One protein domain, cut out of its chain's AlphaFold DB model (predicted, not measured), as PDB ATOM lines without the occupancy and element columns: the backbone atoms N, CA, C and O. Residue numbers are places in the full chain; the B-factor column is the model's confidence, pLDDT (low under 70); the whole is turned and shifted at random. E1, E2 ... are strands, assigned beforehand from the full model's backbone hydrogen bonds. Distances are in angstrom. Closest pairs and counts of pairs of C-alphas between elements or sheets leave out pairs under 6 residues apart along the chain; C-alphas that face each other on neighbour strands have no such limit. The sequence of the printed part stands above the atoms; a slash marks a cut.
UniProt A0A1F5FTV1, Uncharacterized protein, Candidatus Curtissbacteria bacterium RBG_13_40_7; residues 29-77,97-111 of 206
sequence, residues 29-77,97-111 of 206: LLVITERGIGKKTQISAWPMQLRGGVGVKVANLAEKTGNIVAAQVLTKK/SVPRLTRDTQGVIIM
ATOM      1  N   LEU A  29      23.400  43.984  -9.025       95.88
ATOM      2  CA  LEU A  29      22.128  43.677  -9.679       95.88
ATOM      3  C   LEU A  29      21.099  43.315  -8.606       95.88
ATOM      4  O   LEU A  29      21.294  42.357  -7.849       95.88
ATOM      5  N   LEU A  30      20.000  44.060  -8.566       97.00
ATOM      6  CA  LEU A  30      18.796  43.712  -7.828       97.00
ATOM      7  C   LEU A  30      17.961  42.741  -8.651       97.00
ATOM      8  O   LEU A  30      17.748  42.959  -9.839       97.00
ATOM      9  N   VAL A  31      17.450  41.699  -8.004       96.94
ATOM     10  CA  VAL A  31      16.514  40.750  -8.608       96.94
ATOM     11  C   VAL A  31      15.346  40.561  -7.658       96.94
ATOM     12  O   VAL A  31      15.567  40.253  -6.485       96.94
ATOM     13  N   ILE A  32      14.128  40.722  -8.172       97.19
ATOM     14  CA  ILE A  32      12.869  40.531  -7.447       97.19
ATOM     15  C   ILE A  32      12.015  39.502  -8.181       97.19
ATOM     16  O   ILE A  32      11.944  39.482  -9.411       97.19
ATOM     17  N   THR A  33      11.362  38.643  -7.412       96.94
ATOM     18  CA  THR A  33      10.553  37.525  -7.910       96.94
ATOM     19  C   THR A  33       9.076  37.710  -7.581       96.94
ATOM     20  O   THR A  33       8.724  38.491  -6.694       96.94
ATOM     21  N   GLU A  34       8.208  36.966  -8.270       96.19
ATOM     22  CA  GLU A  34       6.746  37.056  -8.134       96.19
ATOM     23  C   GLU A  34       6.261  36.867  -6.692       96.19
ATOM     24  O   GLU A  34       5.258  37.458  -6.297       96.19
ATOM     25  N   ARG A  35       6.961  36.060  -5.884       96.62
ATOM     26  CA  ARG A  35       6.590  35.771  -4.488       96.62
ATOM     27  C   ARG A  35       7.211  36.728  -3.468       96.62
ATOM     28  O   ARG A  35       7.252  36.412  -2.283       96.62
ATOM     29  N   GLY A  36       7.716  37.882  -3.906       95.44
ATOM     30  CA  GLY A  36       8.269  38.898  -3.006       95.44
ATOM     31  C   GLY A  36       9.643  38.539  -2.440       95.44
ATOM     32  O   GLY A  36      10.102  39.171  -1.485       95.44
ATOM     33  N   ILE A  37      10.314  37.536  -3.018       96.69
ATOM     34  CA  ILE A  37      11.698  37.195  -2.686       96.69
ATOM     35  C   ILE A  37      12.624  38.076  -3.519       96.69
ATOM     36  O   ILE A  37      12.441  38.213  -4.732       96.69
ATOM     37  N   GLY A  38      13.624  38.655  -2.867       96.62
ATOM     38  CA  GLY A  38      14.585  39.548  -3.482       96.62
ATOM     39  C   GLY A  38      16.002  39.342  -2.972       96.62
ATOM     40  O   GLY A  38      16.236  38.809  -1.882       96.62
ATOM     41  N   LYS A  39      16.966  39.765  -3.786       97.06
ATOM     42  CA  LYS A  39      18.380  39.821  -3.412       97.06
ATOM     43  C   LYS A  39      19.137  40.815  -4.278       97.06
ATOM     44  O   LYS A  39      18.737  41.105  -5.404       97.06
ATOM     45  N   LYS A  40      20.280  41.250  -3.761       96.81
ATOM     46  CA  LYS A  40      21.314  41.948  -4.522       96.81
ATOM     47  C   LYS A  40      22.488  41.008  -4.735       96.81
ATOM     48  O   LYS A  40      22.838  40.249  -3.833       96.81
ATOM     49  N   THR A  41      23.135  41.078  -5.881       96.56
ATOM     50  CA  THR A  41      24.396  40.369  -6.112       96.56
ATOM     51  C   THR A  41      25.363  41.327  -6.801       96.56
ATOM     52  O   THR A  41      24.950  42.089  -7.666       96.56
ATOM     53  N   GLN A  42      26.634  41.311  -6.400       95.00
ATOM     54  CA  GLN A  42      27.636  42.241  -6.925       95.00
ATOM     55  C   GLN A  42      27.951  41.956  -8.390       95.00
ATOM     56  O   GLN A  42      28.103  40.791  -8.765       95.00
ATOM     57  N   ILE A  43      28.096  43.005  -9.208       93.62
ATOM     58  CA  ILE A  43      28.235  42.880 -10.665       93.62
ATOM     59  C   ILE A  43      29.450  42.048 -11.111       93.62
ATOM     60  O   ILE A  43      29.422  41.380 -12.144       93.62
ATOM     61  N   SER A  44      30.491  41.991 -10.279       91.88
ATOM     62  CA  SER A  44      31.674  41.146 -10.476       91.88
ATOM     63  C   SER A  44      31.366  39.642 -10.510       91.88
ATOM     64  O   SER A  44      32.163  38.863 -11.031       91.88
ATOM     65  N   ALA A  45      30.211  39.209  -9.993       92.25
ATOM     66  CA  ALA A  45      29.778  37.812 -10.025       92.25
ATOM     67  C   ALA A  45      29.290  37.348 -11.412       92.25
ATOM     68  O   ALA A  45      29.065  36.143 -11.607       92.25
ATOM     69  N   TRP A  46      29.108  38.270 -12.367       92.25
ATOM     70  CA  TRP A  46      28.732  37.953 -13.743       92.25
ATOM     71  C   TRP A  46      29.946  38.035 -14.670       92.25
ATOM     72  O   TRP A  46      30.488  39.118 -14.887       92.25
ATOM     73  N   PRO A  47      30.382  36.905 -15.252       91.50
ATOM     74  CA  PRO A  47      31.443  36.929 -16.241       91.50
ATOM     75  C   PRO A  47      30.954  37.610 -17.522       91.50
ATOM     76  O   PRO A  47      29.801  37.448 -17.928       91.50
ATOM     77  N   MET A  48      31.859  38.315 -18.197       91.12
ATOM     78  CA  MET A  48      31.592  38.866 -19.521       91.12
ATOM     79  C   MET A  48      31.305  37.728 -20.510       91.12
ATOM     80  O   MET A  48      32.040  36.741 -20.569       91.12
ATOM     81  N   GLN A  49      30.232  37.863 -21.287       92.06
ATOM     82  CA  GLN A  49      29.841  36.895 -22.307       92.06
ATOM     83  C   GLN A  49      29.659  37.570 -23.662       92.06
ATOM     84  O   GLN A  49      29.380  38.764 -23.755       92.06
ATOM     85  N   LEU A  50      29.813  36.781 -24.723       93.44
ATOM     86  CA  LEU A  50      29.545  37.229 -26.082       93.44
ATOM     87  C   LEU A  50      28.039  37.375 -26.320       93.44
ATOM     88  O   LEU A  50      27.213  36.649 -25.757       93.44
ATOM     89  N   ARG A  51      27.696  38.298 -27.218       95.25
ATOM     90  CA  ARG A  51      26.325  38.514 -27.677       95.25
ATOM     91  C   ARG A  51      25.759  37.243 -28.324       95.25
ATOM     92  O   ARG A  51      26.464  36.516 -29.017       95.25
ATOM     93  N   GLY A  52      24.471  36.987 -28.116       93.75
ATOM     94  CA  GLY A  52      23.752  35.836 -28.664       93.75
ATOM     95  C   GLY A  52      23.949  34.537 -27.878       93.75
ATOM     96  O   GLY A  52      23.391  33.512 -28.269       93.75
ATOM     97  N   GLY A  53      24.705  34.574 -26.775       94.44
ATOM     98  CA  GLY A  53      24.813  33.475 -25.818       94.44
ATOM     99  C   GLY A  53      23.529  33.254 -25.011       94.44
ATOM    100  O   GLY A  53      22.580  34.028 -25.101       94.44
ATOM    101  N   VAL A  54      23.499  32.185 -24.211       93.25
ATOM    102  CA  VAL A  54      22.346  31.820 -23.356       93.25
ATOM    103  C   VAL A  54      22.335  32.592 -22.026       93.25
ATOM    104  O   VAL A  54      21.326  32.615 -21.331       93.25
ATOM    105  N   GLY A  55      23.438  33.248 -21.662       92.88
ATOM    106  CA  GLY A  55      23.569  33.900 -20.362       92.88
ATOM    107  C   GLY A  55      24.091  32.959 -19.274       92.88
ATOM    108  O   GLY A  55      24.490  31.814 -19.520       92.88
ATOM    109  N   VAL A  56      24.063  33.449 -18.035       93.56
ATOM    110  CA  VAL A  56      24.383  32.688 -16.825       93.56
ATOM    111  C   VAL A  56      23.215  32.776 -15.837       93.56
ATOM    112  O   VAL A  56      22.582  33.819 -15.711       93.56
ATOM    113  N   LYS A  57      22.920  31.684 -15.119       93.00
ATOM    114  CA  LYS A  57      21.789  31.602 -14.169       93.00
ATOM    115  C   LYS A  57      21.847  32.726 -13.126       93.00
ATOM    116  O   LYS A  57      22.879  32.855 -12.486       93.00
ATOM    117  N   VAL A  58      20.780  33.501 -12.933       94.44
ATOM    118  CA  VAL A  58      20.755  34.667 -12.017       94.44
ATOM    119  C   VAL A  58      20.262  34.324 -10.606       94.44
ATOM    120  O   VAL A  58      20.709  34.919  -9.626       94.44
ATOM    121  N   ALA A  59      19.341  33.371 -10.493       93.88
ATOM    122  CA  ALA A  59      18.765  32.928  -9.231       93.88
ATOM    123  C   ALA A  59      18.306  31.474  -9.343       93.88
ATOM    124  O   ALA A  59      18.065  30.969 -10.443       93.88
ATOM    125  N   ASN A  60      18.184  30.796  -8.202       93.62
ATOM    126  CA  ASN A  60      17.593  29.467  -8.155       93.62
ATOM    127  C   ASN A  60      16.069  29.582  -8.037       93.62
ATOM    128  O   ASN A  60      15.555  29.768  -6.936       93.62
ATOM    129  N   LEU A  61      15.369  29.507  -9.168       92.88
ATOM    130  CA  LEU A  61      13.913  29.602  -9.216       92.88
ATOM    131  C   LEU A  61      13.299  28.244  -8.861       92.88
ATOM    132  O   LEU A  61      13.534  27.247  -9.538       92.88
ATOM    133  N   ALA A  62      12.543  28.221  -7.769       92.50
ATOM    134  CA  ALA A  62      11.691  27.106  -7.368       92.50
ATOM    135  C   ALA A  62      10.227  27.568  -7.390       92.50
ATOM    136  O   ALA A  62       9.963  28.769  -7.400       92.50
ATOM    137  N   GLU A  63       9.275  26.639  -7.309       89.94
ATOM    138  CA  GLU A  63       7.836  26.959  -7.291       89.94
ATOM    139  C   GLU A  63       7.467  27.975  -6.195       89.94
ATOM    140  O   GLU A  63       6.676  28.889  -6.416       89.94
ATOM    141  N   LYS A  64       8.125  27.886  -5.032       89.44
ATOM    142  CA  LYS A  64       7.956  28.828  -3.911       89.44
ATOM    143  C   LYS A  64       8.486  30.244  -4.172       89.44
ATOM    144  O   LYS A  64       8.150  31.161  -3.434       89.44
ATOM    145  N   THR A  65       9.360  30.414  -5.159       91.69
ATOM    146  CA  THR A  65       9.972  31.700  -5.519       91.69
ATOM    147  C   THR A  65       9.209  32.359  -6.666       91.69
ATOM    148  O   THR A  65       9.017  33.573  -6.655       91.69
ATOM    149  N   GLY A  66       8.717  31.555  -7.612       93.88
ATOM    150  CA  GLY A  66       8.102  32.049  -8.841       93.88
ATOM    151  C   GLY A  66       9.134  32.623  -9.814       93.88
ATOM    152  O   GLY A  66      10.345  32.480  -9.611       93.88
ATOM    153  N   ASN A  67       8.649  33.256 -10.883       95.31
ATOM    154  CA  ASN A  67       9.514  33.856 -11.897       95.31
ATOM    155  C   ASN A  67      10.095  35.195 -11.428       95.31
ATOM    156  O   ASN A  67       9.732  35.731 -10.378       95.31
ATOM    157  N   ILE A  68      11.034  35.726 -12.209       96.19
ATOM    158  CA  ILE A  68      11.628  37.044 -11.980       96.19
ATOM    159  C   ILE A  68      10.694  38.096 -12.575       96.19
ATOM    160  O   ILE A  68      10.346  38.004 -13.744       96.19
ATOM    161  N   VAL A  69      10.328  39.097 -11.775       96.25
ATOM    162  CA  VAL A  69       9.454  40.210 -12.191       96.25
ATOM    163  C   VAL A  69      10.266  41.459 -12.502       96.25
ATOM    164  O   VAL A  69       9.898  42.243 -13.368       96.25
ATOM    165  N   ALA A  70      11.389  41.651 -11.808       95.50
ATOM    166  CA  ALA A  70      12.253  42.797 -12.035       95.50
ATOM    167  C   ALA A  70      13.721  42.432 -11.841       95.50
ATOM    168  O   ALA A  70      14.088  41.704 -10.910       95.50
ATOM    169  N   ALA A  71      14.560  42.987 -12.710       95.88
ATOM    170  CA  ALA A  71      16.004  42.978 -12.574       95.88
ATOM    171  C   ALA A  71      16.545  44.362 -12.949       95.88
ATOM    172  O   ALA A  71      16.270  44.839 -14.047       95.88
ATOM    173  N   GLN A  72      17.288  44.997 -12.045       95.56
ATOM    174  CA  GLN A  72      17.786  46.363 -12.233       95.56
ATOM    175  C   GLN A  72      19.183  46.512 -11.629       95.56
ATOM    176  O   GLN A  72      19.460  45.956 -10.563       95.56
ATOM    177  N   VAL A  73      20.069  47.245 -12.302       95.50
ATOM    178  CA  VAL A  73      21.387  47.590 -11.770       95.50
ATOM    179  C   VAL A  73      21.225  48.731 -10.771       95.50
ATOM    180  O   VAL A  73      20.593  49.748 -11.038       95.50
ATOM    181  N   LEU A  74      21.791  48.529  -9.589       94.75
ATOM    182  CA  LEU A  74      21.833  49.485  -8.502       94.75
ATOM    183  C   LEU A  74      23.194  50.161  -8.472       94.75
ATOM    184  O   LEU A  74      24.239  49.504  -8.466       94.75
ATOM    185  N   THR A  75      23.151  51.476  -8.360       92.00
ATOM    186  CA  THR A  75      24.293  52.360  -8.158       92.00
ATOM    187  C   THR A  75      24.273  52.922  -6.740       92.00
ATOM    188  O   THR A  75      23.298  52.790  -5.997       92.00
ATOM    189  N   LYS A  76      25.337  53.627  -6.346       88.44
ATOM    190  CA  LYS A  76      25.385  54.322  -5.045       88.44
ATOM    191  C   LYS A  76      24.322  55.415  -4.883       88.44
ATOM    192  O   LYS A  76      24.059  55.829  -3.759       88.44
ATOM    193  N   LYS A  77      23.745  55.898  -5.989       90.06
ATOM    194  CA  LYS A  77      22.705  56.934  -5.984       90.06
ATOM    195  C   LYS A  77      21.334  56.374  -5.618       90.06
ATOM    196  O   LYS A  77      20.438  57.151  -5.315       90.06
ATOM    197  N   SER A  97      18.417  47.104   3.497       93.00
ATOM    198  CA  SER A  97      17.759  45.941   4.113       93.00
ATOM    199  C   SER A  97      17.762  44.699   3.215       93.00
ATOM    200  O   SER A  97      17.741  43.571   3.703       93.00
ATOM    201  N   VAL A  98      17.820  44.893   1.892       95.75
ATOM    202  CA  VAL A  98      17.925  43.790   0.939       95.75
ATOM    203  C   VAL A  98      19.310  43.149   1.112       95.75
ATOM    204  O   VAL A  98      20.319  43.862   1.106       95.75
ATOM    205  N   PRO A  99      19.425  41.821   1.253       96.19
ATOM    206  CA  PRO A  99      20.717  41.186   1.457       96.19
ATOM    207  C   PRO A  99      21.510  41.102   0.156       96.19
ATOM    208  O   PRO A  99      20.954  40.919  -0.935       96.19
ATOM    209  N   ARG A 100      22.835  41.187   0.290       96.38
ATOM    210  CA  ARG A 100      23.776  40.875  -0.785       96.38
ATOM    211  C   ARG A 100      24.146  39.393  -0.708       96.38
ATOM    212  O   ARG A 100      24.717  38.950   0.282       96.38
ATOM    213  N   LEU A 101      23.800  38.627  -1.739       96.31
ATOM    214  CA  LEU A 101      23.987  37.176  -1.813       96.31
ATOM    215  C   LEU A 101      24.694  36.779  -3.109       96.31
ATOM    216  O   LEU A 101      24.848  37.584  -4.026       96.31
ATOM    217  N   THR A 102      25.113  35.518  -3.206       95.19
ATOM    218  CA  THR A 102      25.702  34.967  -4.431       95.19
ATOM    219  C   THR A 102      24.641  34.691  -5.502       95.19
ATOM    220  O   THR A 102      23.431  34.645  -5.250       95.19
ATOM    221  N   ARG A 103      25.114  34.486  -6.732       93.44
ATOM    222  CA  ARG A 103      24.276  34.326  -7.920       93.44
ATOM    223  C   ARG A 103      23.348  33.103  -7.854       93.44
ATOM    224  O   ARG A 103      22.149  33.250  -8.044       93.44
ATOM    225  N   ASP A 104      23.825  31.909  -7.513       93.12
ATOM    226  CA  ASP A 104      22.967  30.706  -7.486       93.12
ATOM    227  C   ASP A 104      22.263  30.499  -6.132       93.12
ATOM    228  O   ASP A 104      22.460  29.513  -5.431       93.12
ATOM    229  N   THR A 105      21.455  31.481  -5.735       94.81
ATOM    230  CA  THR A 105      20.659  31.461  -4.495       94.81
ATOM    231  C   THR A 105      19.225  31.903  -4.763       94.81
ATOM    232  O   THR A 105      18.955  32.540  -5.787       94.81
ATOM    233  N   GLN A 106      18.307  31.573  -3.852       94.25
ATOM    234  CA  GLN A 106      16.900  31.990  -3.929       94.25
ATOM    235  C   GLN A 106      16.702  33.465  -3.558       94.25
ATOM    236  O   GLN A 106      15.939  34.154  -4.221       94.25
ATOM    237  N   GLY A 107      17.417  33.964  -2.549       95.00
ATOM    238  CA  GLY A 107      17.175  35.287  -1.968       95.00
ATOM    239  C   GLY A 107      16.431  35.199  -0.638       95.00
ATOM    240  O   GLY A 107      16.320  34.117  -0.061       95.00
ATOM    241  N   VAL A 108      15.938  36.337  -0.152       95.94
ATOM    242  CA  VAL A 108      15.131  36.417   1.078       95.94
ATOM    243  C   VAL A 108      13.804  37.110   0.812       95.94
ATOM    244  O   VAL A 108      13.661  37.834  -0.167       95.94
ATOM    245  N   ILE A 109      12.840  36.903   1.701       95.75
ATOM    246  CA  ILE A 109      11.525  37.537   1.607       95.75
ATOM    247  C   ILE A 109      11.670  39.028   1.933       95.75
ATOM    248  O   ILE A 109      12.021  39.383   3.055       95.75
ATOM    249  N   ILE A 110      11.390  39.883   0.948       95.81
ATOM    250  CA  ILE A 110      11.337  41.345   1.094       95.81
ATOM    251  C   ILE A 110       9.895  41.793   1.340       95.81
ATOM    252  O   ILE A 110       9.646  42.659   2.172       95.81
ATOM    253  N   MET A 111       8.947  41.162   0.644       95.31
ATOM    254  CA  MET A 111       7.515  41.419   0.756       95.31
ATOM    255  C   MET A 111       6.794  40.118   1.082       95.31
ATOM    256  O   MET A 111       6.945  39.128   0.368       95.31
TER     257      MET A 111
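This is residues 29 to 77 and 97 to 111 of the 206 residues of an uncharacterized protein of Candidatus Curtissbacteria bacterium RBG_13_40_7 (UniProt A0A1F5FTV1). This domain has little regular structure: a small antiparallel sheet of three strands, ordered E2, E1, E3, with a long loop, residues 43 to 67, swinging out to residues 49 to 54, which stick out. Near the end, residues 108 to 109 pair antiparallel with residues 37 to 38 of E2. The printed part has 64 residues, 18 in strands E1, E2 and E3 along the chain, and no named helix: all strand. It is compact, radius of gyration of the C-alphas 11.9 A, and only just flat, 34 by 31 by 17 A.

Start at inner strand E1, residues 29 to 33. E2, residues 37 to 42, forms an antiparallel hairpin with it at 165 degrees; look for N 31 and O 39, 3.0 A apart. E3, residues 68 to 74, is E1's other antiparallel neighbour, at 160 degrees; N 30 and O 72 are 2.8 A apart. Both pairs are within hydrogen-bond range. E2 and E3 are apart.

Find C-alpha 29 at (22.128, 43.677, -9.679); E1 runs 13.2 A from there. E2 runs 17.2 A. E3 runs 16.5 A to C-alpha 74 at (21.833, 49.485, -8.502).

The C-alphas farthest apart, Leu 50 and Met 111, are 35.0 A apart. Residues 78 to 96 are cut out, leaving 15.7 A between C-alphas 77 and 97. The link E2 to E3 is long, 25 residues. No printed residue is under 70 in pLDDT.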